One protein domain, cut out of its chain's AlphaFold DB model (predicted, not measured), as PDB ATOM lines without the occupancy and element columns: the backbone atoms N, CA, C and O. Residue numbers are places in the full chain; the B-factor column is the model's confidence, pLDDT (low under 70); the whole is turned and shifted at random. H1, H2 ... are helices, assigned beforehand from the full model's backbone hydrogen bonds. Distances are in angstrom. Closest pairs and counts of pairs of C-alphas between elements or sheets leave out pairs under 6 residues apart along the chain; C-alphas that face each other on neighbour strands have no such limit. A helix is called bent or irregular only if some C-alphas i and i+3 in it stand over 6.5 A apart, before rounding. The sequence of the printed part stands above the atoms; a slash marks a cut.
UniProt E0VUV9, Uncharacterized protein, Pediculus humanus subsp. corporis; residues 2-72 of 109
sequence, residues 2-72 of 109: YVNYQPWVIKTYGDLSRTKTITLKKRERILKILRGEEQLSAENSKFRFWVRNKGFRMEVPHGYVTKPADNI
ATOM      1  N   TYR A   2     226.111 191.020 203.821       74.38
ATOM      2  CA  TYR A   2     226.156 192.492 203.866       74.38
ATOM      3  C   TYR A   2     227.439 193.112 203.274       74.38
ATOM      4  O   TYR A   2     227.357 194.078 202.521       74.38
ATOM      5  N   VAL A   3     228.600 192.489 203.513       82.62
ATOM      6  CA  VAL A   3     229.926 192.938 203.030       82.62
ATOM      7  C   VAL A   3     230.050 193.066 201.506       82.62
ATOM      8  O   VAL A   3     230.822 193.890 201.036       82.62
ATOM      9  N   ASN A   4     229.258 192.313 200.736       85.69
ATOM     10  CA  ASN A   4     229.246 192.397 199.269       85.69
ATOM     11  C   ASN A   4     228.053 193.210 198.751       85.69
ATOM     12  O   ASN A   4     228.149 193.883 197.726       85.69
ATOM     13  N   TYR A   5     226.929 193.168 199.468       87.94
ATOM     14  CA  TYR A   5     225.711 193.871 199.084       87.94
ATOM     15  C   TYR A   5     225.835 195.387 199.271       87.94
ATOM     16  O   TYR A   5     225.525 196.144 198.354       87.94
ATOM     17  N   GLN A   6     226.342 195.846 200.419       87.81
ATOM     18  CA  GLN A   6     226.433 197.275 200.723       87.81
ATOM     19  C   GLN A   6     227.307 198.044 199.705       87.81
ATOM     20  O   GLN A   6     226.825 199.055 199.187       87.81
ATOM     21  N   PRO A   7     228.528 197.598 199.334       90.06
ATOM     22  CA  PRO A   7     229.322 198.297 198.319       90.06
ATOM     23  C   PRO A   7     228.630 198.356 196.955       90.06
ATOM     24  O   PRO A   7     228.667 199.387 196.281       90.06
ATOM     25  N   TRP A   8     227.951 197.275 196.557       90.12
ATOM     26  CA  TRP A   8     227.179 197.243 195.316       90.12
ATOM     27  C   TRP A   8     226.009 198.236 195.346       90.12
ATOM     28  O   TRP A   8     225.807 198.967 194.374       90.12
ATOM     29  N   VAL A   9     225.284 198.331 196.467       89.25
ATOM     30  CA  VAL A   9     224.201 199.310 196.655       89.25
ATOM     31  C   VAL A   9     224.733 200.736 196.568       89.25
ATOM     32  O   VAL A   9     224.171 201.538 195.827       89.25
ATOM     33  N   ILE A  10     225.830 201.059 197.258       87.69
ATOM     34  CA  ILE A  10     226.423 202.407 197.220       87.69
ATOM     35  C   ILE A  10     226.857 202.761 195.794       87.69
ATOM     36  O   ILE A  10     226.570 203.855 195.315       87.69
ATOM     37  N   LYS A  11     227.476 201.820 195.075       88.31
ATOM     38  CA  LYS A  11     227.867 202.015 193.672       88.31
ATOM     39  C   LYS A  11     226.660 202.234 192.751       88.31
ATOM     40  O   LYS A  11     226.739 203.029 191.820       88.31
ATOM     41  N   THR A  12     225.553 201.538 193.006       89.94
ATOM     42  CA  THR A  12     224.375 201.517 192.123       89.94
ATOM     43  C   THR A  12     223.374 202.629 192.433       89.94
ATOM     44  O   THR A  12     222.704 203.124 191.526       89.94
ATOM     45  N   TYR A  13     223.277 203.072 193.685       88.50
ATOM     46  CA  TYR A  13     222.244 204.005 194.149       88.50
ATOM     47  C   TYR A  13     222.789 205.212 194.922       88.50
ATOM     48  O   TYR A  13     222.006 206.097 195.253       88.50
ATOM     49  N   GLY A  14     224.094 205.269 195.205       86.75
ATOM     50  CA  GLY A  14     224.729 206.399 195.887       86.75
ATOM     51  C   GLY A  14     224.830 207.658 195.021       86.75
ATOM     52  O   GLY A  14     224.479 207.657 193.843       86.75
ATOM     53  N   ASP A  15     225.342 208.743 195.605       84.69
ATOM     54  CA  ASP A  15     225.356 210.082 194.986       84.69
ATOM     55  C   ASP A  15     226.097 210.160 193.643       84.69
ATOM     56  O   ASP A  15     225.750 210.982 192.799       84.69
ATOM     57  N   LEU A  16     227.112 209.314 193.442       86.06
ATOM     58  CA  LEU A  16     227.905 209.258 192.207       86.06
ATOM     59  C   LEU A  16     227.287 208.346 191.136       86.06
ATOM     60  O   LEU A  16     227.837 208.208 190.040       86.06
ATOM     61  N   SER A  17     226.172 207.684 191.445       87.06
ATOM     62  CA  SER A  17     225.526 206.767 190.517       87.06
ATOM     63  C   SER A  17     224.807 207.501 189.382       87.06
ATOM     64  O   SER A  17     224.271 208.597 189.543       87.06
ATOM     65  N   ARG A  18     224.739 206.848 188.216       81.56
ATOM     66  CA  ARG A  18     224.015 207.329 187.026       81.56
ATOM     67  C   ARG A  18     222.510 207.039 187.078       81.56
ATOM     68  O   ARG A  18     221.771 207.462 186.190       81.56
ATOM     69  N   THR A  19     222.044 206.313 188.092       82.81
ATOM     70  CA  THR A  19     220.638 205.915 188.236       82.81
ATOM     71  C   THR A  19     219.765 207.092 188.689       82.81
ATOM     72  O   THR A  19     220.222 208.023 189.356       82.81
ATOM     73  N   LYS A  20     218.463 207.059 188.369       82.75
ATOM     74  CA  LYS A  20     217.484 208.088 188.780       82.75
ATOM     75  C   LYS A  20     217.036 207.935 190.243       82.75
ATOM     76  O   LYS A  20     215.849 208.012 190.542       82.75
ATOM     77  N   THR A  21     217.984 207.748 191.155       86.44
ATOM     78  CA  THR A  21     217.725 207.649 192.597       86.44
ATOM     79  C   THR A  21     217.707 209.038 193.221       86.44
ATOM     80  O   THR A  21     218.530 209.901 192.881       86.44
ATOM     81  N   ILE A  22     216.763 209.275 194.130       87.44
ATOM     82  CA  ILE A  22     216.816 210.433 195.021       87.44
ATOM     83  C   ILE A  22     217.690 210.042 196.204       87.44
ATOM     84  O   ILE A  22     217.290 209.256 197.053       87.44
ATOM     85  N   THR A  23     218.911 210.560 196.205       87.38
ATOM     86  CA  THR A  23     219.879 210.386 197.285       87.38
ATOM     87  C   THR A  23     219.755 211.515 198.307       87.38
ATOM     88  O   THR A  23     218.998 212.466 198.093       87.38
ATOM     89  N   LEU A  24     220.523 211.454 199.398       82.44
ATOM     90  CA  LEU A  24     220.511 212.491 200.436       82.44
ATOM     91  C   LEU A  24     220.923 213.865 199.887       82.44
ATOM     92  O   LEU A  24     220.176 214.826 200.048       82.44
ATOM     93  N   LYS A  25     222.018 213.957 199.117       85.25
ATOM     94  CA  LYS A  25     222.430 215.233 198.499       85.25
ATOM     95  C   LYS A  25     221.390 215.768 197.522       85.25
ATOM     96  O   LYS A  25     221.152 216.972 197.439       85.25
ATOM     97  N   LYS A  26     220.739 214.875 196.766       88.75
ATOM     98  CA  LYS A  26     219.662 215.283 195.856       88.75
ATOM     99  C   LYS A  26     218.455 215.801 196.639       88.75
ATOM    100  O   LYS A  26     217.911 216.826 196.245       88.75
ATOM    101  N   ARG A  27     218.075 215.149 197.746       88.19
ATOM    102  CA  ARG A  27     217.028 215.618 198.673       88.19
ATOM    103  C   ARG A  27     217.344 217.021 199.191       88.19
ATOM    104  O   ARG A  27     216.502 217.897 199.042       88.19
ATOM    105  N   GLU A  28     218.541 217.260 199.719       87.06
ATOM    106  CA  GLU A  28     218.952 218.587 200.213       87.06
ATOM    107  C   GLU A  28     218.818 219.668 199.137       87.06
ATOM    108  O   GLU A  28     218.310 220.758 199.387       87.06
ATOM    109  N   ARG A  29     219.209 219.348 197.903       88.94
ATOM    110  CA  ARG A  29     219.088 220.276 196.778       88.94
ATOM    111  C   ARG A  29     217.635 220.548 196.382       88.94
ATOM    112  O   ARG A  29     217.295 221.676 196.035       88.94
ATOM    113  N   ILE A  30     216.766 219.536 196.446       91.25
ATOM    114  CA  ILE A  30     215.320 219.724 196.256       91.25
ATOM    115  C   ILE A  30     214.785 220.687 197.325       91.25
ATOM    116  O   ILE A  30     214.069 221.623 196.979       91.25
ATOM    117  N   LEU A  31     215.178 220.512 198.592       88.94
ATOM    118  CA  LEU A  31     214.765 221.397 199.685       88.94
ATOM    119  C   LEU A  31     215.210 222.846 199.452       88.94
ATOM    120  O   LEU A  31     214.385 223.746 199.572       88.94
ATOM    121  N   LYS A  32     216.458 223.083 199.027       89.38
ATOM    122  CA  LYS A  32     216.942 224.434 198.674       89.38
ATOM    123  C   LYS A  32     216.101 225.093 197.582       89.38
ATOM    124  O   LYS A  32     215.782 226.274 197.672       89.38
ATOM    125  N   ILE A  33     215.679 224.330 196.571       91.25
ATOM    126  CA  ILE A  33     214.791 224.842 195.514       91.25
ATOM    127  C   ILE A  33     213.409 225.189 196.066       91.25
ATOM    128  O   ILE A  33     212.855 226.220 195.688       91.25
ATOM    129  N   LEU A  34     212.851 224.348 196.941       89.44
ATOM    130  CA  LEU A  34     211.544 224.595 197.553       89.44
ATOM    131  C   LEU A  34     211.571 225.785 198.525       89.44
ATOM    132  O   LEU A  34     210.576 226.493 198.622       89.44
ATOM    133  N   ARG A  35     212.706 226.039 199.188       88.38
ATOM    134  CA  ARG A  35     212.933 227.217 200.047       88.38
ATOM    135  C   ARG A  35     213.255 228.498 199.271       88.38
ATOM    136  O   ARG A  35     213.250 229.574 199.851       88.38
ATOM    137  N   GLY A  36     213.532 228.397 197.970       87.25
ATOM    138  CA  GLY A  36     213.953 229.537 197.147       87.25
ATOM    139  C   GLY A  36     215.423 229.940 197.324       87.25
ATOM    140  O   GLY A  36     215.819 230.994 196.842       87.25
ATOM    141  N   GLU A  37     216.234 229.098 197.967       86.62
ATOM    142  CA  GLU A  37     217.661 229.330 198.243       86.62
ATOM    143  C   GLU A  37     218.579 228.898 197.078       86.62
ATOM    144  O   GLU A  37     219.773 229.190 197.076       86.62
ATOM    145  N   GLU A  38     218.061 228.167 196.083       82.94
ATOM    146  CA  GLU A  38     218.853 227.715 194.930       82.94
ATOM    147  C   GLU A  38     219.032 228.833 193.893       82.94
ATOM    148  O   GLU A  38     218.060 229.426 193.414       82.94
ATOM    149  N   GLN A  39     220.276 229.033 193.449       82.12
ATOM    150  CA  GLN A  39     220.615 230.026 192.434       82.12
ATOM    151  C   GLN A  39     219.825 229.833 191.131       82.12
ATOM    152  O   GLN A  39     219.757 228.738 190.552       82.12
ATOM    153  N   LEU A  40     219.288 230.942 190.620       78.44
ATOM    154  CA  LEU A  40     218.561 231.022 189.355       78.44
ATOM    155  C   LEU A  40     219.528 230.983 188.154       78.44
ATOM    156  O   LEU A  40     219.639 231.943 187.403       78.44
ATOM    157  N   SER A  41     220.238 229.867 187.974       82.88
ATOM    158  CA  SER A  41     221.128 229.641 186.826       82.88
ATOM    159  C   SER A  41     220.454 228.794 185.742       82.88
ATOM    160  O   SER A  41     219.698 227.864 186.050       82.88
ATOM    161  N   ALA A  42     220.772 229.075 184.473       83.69
ATOM    162  CA  ALA A  42     220.330 228.290 183.318       83.69
ATOM    163  C   ALA A  42     220.761 226.814 183.410       83.69
ATOM    164  O   ALA A  42     220.014 225.923 183.000       83.69
ATOM    165  N   GLU A  43     221.912 226.547 184.032       85.62
ATOM    166  CA  GLU A  43     222.436 225.196 184.278       85.62
ATOM    167  C   GLU A  43     221.478 224.344 185.135       85.62
ATOM    168  O   GLU A  43     221.382 223.126 184.974       85.62
ATOM    169  N   ASN A  44     220.669 224.994 185.979       86.56
ATOM    170  CA  ASN A  44     219.754 224.334 186.910       86.56
ATOM    171  C   ASN A  44     218.305 224.269 186.408       86.56
ATOM    172  O   ASN A  44     217.458 223.656 187.064       86.56
ATOM    173  N   SER A  45     217.983 224.855 185.252       89.25
ATOM    174  CA  SER A  45     216.600 225.010 184.775       89.25
ATOM    175  C   SER A  45     215.861 223.682 184.595       89.25
ATOM    176  O   SER A  45     214.724 223.552 185.046       89.25
ATOM    177  N   LYS A  46     216.509 222.658 184.018       90.19
ATOM    178  CA  LYS A  46     215.905 221.317 183.864       90.19
ATOM    179  C   LYS A  46     215.590 220.682 185.214       90.19
ATOM    180  O   LYS A  46     214.527 220.089 185.391       90.19
ATOM    181  N   PHE A  47     216.510 220.820 186.165       89.81
ATOM    182  CA  PHE A  47     216.337 220.271 187.501       89.81
ATOM    183  C   PHE A  47     215.206 220.990 188.242       89.81
ATOM    184  O   PHE A  47     214.295 220.337 188.741       89.81
ATOM    185  N   ARG A  48     215.182 222.325 188.219       90.31
ATOM    186  CA  ARG A  48     214.109 223.135 188.819       90.31
ATOM    187  C   ARG A  48     212.744 222.854 188.197       90.31
ATOM    188  O   ARG A  48     211.761 222.735 188.926       90.31
ATOM    189  N   PHE A  49     212.680 222.708 186.874       91.62
ATOM    190  CA  PHE A  49     211.455 222.321 186.177       91.62
ATOM    191  C   PHE A  49     210.966 220.950 186.648       91.62
ATOM    192  O   PHE A  49     209.803 220.803 187.016       91.62
ATOM    193  N   TRP A  50     211.861 219.962 186.721       92.06
ATOM    194  CA  TRP A  50     211.530 218.633 187.230       92.06
ATOM    195  C   TRP A  50     211.029 218.671 188.681       92.06
ATOM    196  O   TRP A  50     210.007 218.055 188.970       92.06
ATOM    197  N   VAL A  51     211.692 219.425 189.569       92.19
ATOM    198  CA  VAL A  51     211.276 219.605 190.973       92.19
ATOM    199  C   VAL A  51     209.857 220.162 191.058       92.19
ATOM    200  O   VAL A  51     209.009 219.581 191.734       92.19
ATOM    201  N   ARG A  52     209.580 221.247 190.326       88.81
ATOM    202  CA  ARG A  52     208.252 221.879 190.294       88.81
ATOM    203  C   ARG A  52     207.192 220.932 189.737       88.81
ATOM    204  O   ARG A  52     206.134 220.788 190.336       88.81
ATOM    205  N   ASN A  53     207.495 220.237 188.642       91.75
ATOM    206  CA  ASN A  53     206.562 219.318 187.992       91.75
ATOM    207  C   ASN A  53     206.274 218.060 188.827       91.75
ATOM    208  O   ASN A  53     205.207 217.467 188.706       91.75
ATOM    209  N   LYS A  54     207.218 217.622 189.670       89.94
ATOM    210  CA  LYS A  54     207.000 216.498 190.589       89.94
ATOM    211  C   LYS A  54     206.111 216.849 191.778       89.94
ATOM    212  O   LYS A  54     205.573 215.934 192.388       89.94
ATOM    213  N   GLY A  55     205.939 218.133 192.088       88.94
ATOM    214  CA  GLY A  55     205.050 218.572 193.160       88.94
ATOM    215  C   GLY A  55     205.548 218.190 194.552       88.94
ATOM    216  O   GLY A  55     204.735 217.885 195.420       88.94
ATOM    217  N   PHE A  56     206.868 218.174 194.758       90.19
ATOM    218  CA  PHE A  56     207.450 217.929 196.074       90.19
ATOM    219  C   PHE A  56     206.954 218.946 197.112       90.19
ATOM    220  O   PHE A  56     206.803 220.130 196.808       90.19
ATOM    221  N   ARG A  57     206.746 218.486 198.347       86.69
ATOM    222  CA  ARG A  57     206.295 219.287 199.489       86.69
ATOM    223  C   ARG A  57     207.186 219.019 200.696       86.69
ATOM    224  O   ARG A  57     207.639 217.897 200.885       86.69
ATOM    225  N   MET A  58     207.434 220.053 201.493       84.19
ATOM    226  CA  MET A  58     208.157 219.938 202.771       84.19
ATOM    227  C   MET A  58     207.208 219.719 203.953       84.19
ATOM    228  O   MET A  58     207.638 219.391 205.050       84.19
ATOM    229  N   GLU A  59     205.913 219.912 203.720       80.69
ATOM    230  CA  GLU A  59     204.878 219.762 204.729       80.69
ATOM    231  C   GLU A  59     204.298 218.358 204.678       80.69
ATOM    232  O   GLU A  59     204.038 217.812 203.597       80.69
ATOM    233  N   VAL A  60     204.065 217.814 205.868       80.56
ATOM    234  CA  VAL A  60     203.322 216.576 206.053       80.56
ATOM    235  C   VAL A  60     201.917 216.782 205.473       80.56
ATOM    236  O   VAL A  60     201.204 217.681 205.928       80.56
ATOM    237  N   PRO A  61     201.495 215.997 204.465       80.56
ATOM    238  CA  PRO A  61     200.150 216.103 203.922       80.56
ATOM    239  C   PRO A  61     199.100 215.899 205.017       80.56
ATOM    240  O   PRO A  61     199.275 215.067 205.909       80.56
ATOM    241  N   HIS A  62     197.988 216.629 204.934       78.88
ATOM    242  CA  HIS A  62     196.882 216.450 205.870       78.88
ATOM    243  C   HIS A  62     196.395 214.990 205.848       78.88
ATOM    244  O   HIS A  62     196.138 214.435 204.780       78.88
ATOM    245  N   GLY A  63     196.308 214.366 207.025       80.81
ATOM    246  CA  GLY A  63     195.935 212.955 207.162       80.81
ATOM    247  C   GLY A  63     197.055 211.949 206.856       80.81
ATOM    248  O   GLY A  63     196.771 210.760 206.722       80.81
ATOM    249  N   TYR A  64     198.319 212.378 206.738       81.81
ATOM    250  CA  TYR A  64     199.439 211.446 206.592       81.81
ATOM    251  C   TYR A  64     199.640 210.619 207.868       81.81
ATOM    252  O   TYR A  64     199.829 211.160 208.956       81.81
ATOM    253  N   VAL A  65     199.640 209.297 207.713       81.06
ATOM    254  CA  VAL A  65     199.961 208.350 208.785       81.06
ATOM    255  C   VAL A  65     201.436 207.987 208.682       81.06
ATOM    256  O   VAL A  65     201.873 207.484 207.641       81.06
ATOM    257  N   THR A  66     202.189 208.220 209.757       77.19
ATOM    258  CA  THR A  66     203.609 207.867 209.834       77.19
ATOM    259  C   THR A  66     203.797 206.360 209.723       77.19
ATOM    260  O   THR A  66     203.095 205.558 210.344       77.19
ATOM    261  N   LYS A  67     204.752 205.956 208.892       79.81
ATOM    262  CA  LYS A  67     205.085 204.556 208.629       79.81
ATOM    263  C   LYS A  67     206.416 204.218 209.290       79.81
ATOM    264  O   LYS A  67     207.278 205.087 209.406       79.81
ATOM    265  N   PRO A  68     206.669 202.942 209.625       74.56
ATOM    266  CA  PRO A  68     207.963 202.527 210.171       74.56
ATOM    267  C   PRO A  68     209.166 202.939 209.306       74.56
ATOM    268  O   PRO A  68     210.244 203.190 209.835       74.56
ATOM    269  N   ALA A  69     208.977 203.041 207.985       74.12
ATOM    270  CA  ALA A  69     210.010 203.466 207.042       74.12
ATOM    271  C   ALA A  69     210.442 204.934 207.207       74.12
ATOM    272  O   ALA A  69     211.591 205.254 206.907       74.12
ATOM    273  N   ASP A  70     209.569 205.799 207.727       73.19
ATOM    274  CA  ASP A  70     209.877 207.216 207.956       73.19
ATOM    275  C   ASP A  70     210.970 207.358 209.036       73.19
ATOM    276  O   ASP A  70     211.849 208.213 208.955       73.19
ATOM    277  N   ASN A  71     211.022 206.410 209.980       69.06
ATOM    278  CA  ASN A  71     212.022 206.372 211.049       69.06
ATOM    279  C   ASN A  71     213.408 205.875 210.590       69.06
ATOM    280  O   ASN A  71     214.376 205.973 211.344       69.06
ATOM    281  N   ILE A  72     213.541 205.336 209.371       68.12
ATOM    282  CA  ILE A  72     214.814 204.775 208.879       68.12
ATOM    283  C   ILE A  72     215.840 205.884 208.604       68.12
ATOM    284  O   ILE A  72     217.045 205.671 208.744       68.12
TER     285      ILE A  72
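This is residues 2 to 72 of the 109 residues of an uncharacterized protein of Pediculus humanus subsp. corporis (UniProt E0VUV9). This is a loose, open model in which H1 and H2 follow each other roughly end to end along the longest axis, with H3 set crosswise to H2 beyond a short turn of chain. From the end of H3 the chain runs on into a long arm, and residues 59 to 72 stick out as a tail that folds back toward the side of H1, with the small H4 at its tip; residues 2 to 8 of H1 stick out too. The printed part has 71 residues with four named helices, in the order H1, H2, H3, H4, and no named strand, and its class is all helix. The whole is loose, with a radius of gyration of the C-alphas of 15.2 A, and flat, spanning 42 by 36 by 18 A.

H1, residues 2 to 13, touches no helix, and its residues 2 to 8 stand free. A short link of 10 residues leads to H2, residues 24 to 35, and the two helices are apart. A short link of 6 residues leads on to H3, residues 42 to 54. H2 and H3 only just touch, with 3 pairs of C-alphas within 8 A, the closest being those of Ile 30 and Val 51, 6.7 A apart. H2 touches H3 with residues 30 to 33 alone, and H3 touches H2 with residues 48 to 51 alone. Their lines are about perpendicular, at 88 degrees, and their centres are 11.6 A apart. H4, residues 68 to 72, touches no helix and stands free. In H2 every O i to N i+4 pair is within hydrogen-bond range, against 6 of 8 in H1, 7 of 9 in H3 and 0 of 1 in H4, where 2 of 2 O i to N i+3 pairs are within range.

H1 begins at C-alpha 2 at (226.156, 192.492, 203.866) and is 15.6 A long from first to last C-alpha. It is neither bent nor irregular, but only just: C-alphas 3 and 6 are 6.0 A apart. H2 runs from Leu 24 to Arg 35 over 16.6 A. H3, the longest helix by residues, begins at C-alpha 42 at (220.330, 228.290, 183.318) and covers 19.2 A; it is irregular, with C-alphas 43 and 46 lying 7.6 A apart. H4, five residues, ends at C-alpha 72 at (214.814, 204.775, 208.879).

The C-alphas of Val 3 and Leu 40 are the two farthest apart, at 42.0 A. The printed part has no cut. The link from H3 to H4, residues 55 to 67, is long. Without the stretches that stand free, the body of 50 residues spans 32 by 24 by 18 A. The mean pLDDT of the printed part is 85.2, and residues 71 to 72 are under 70.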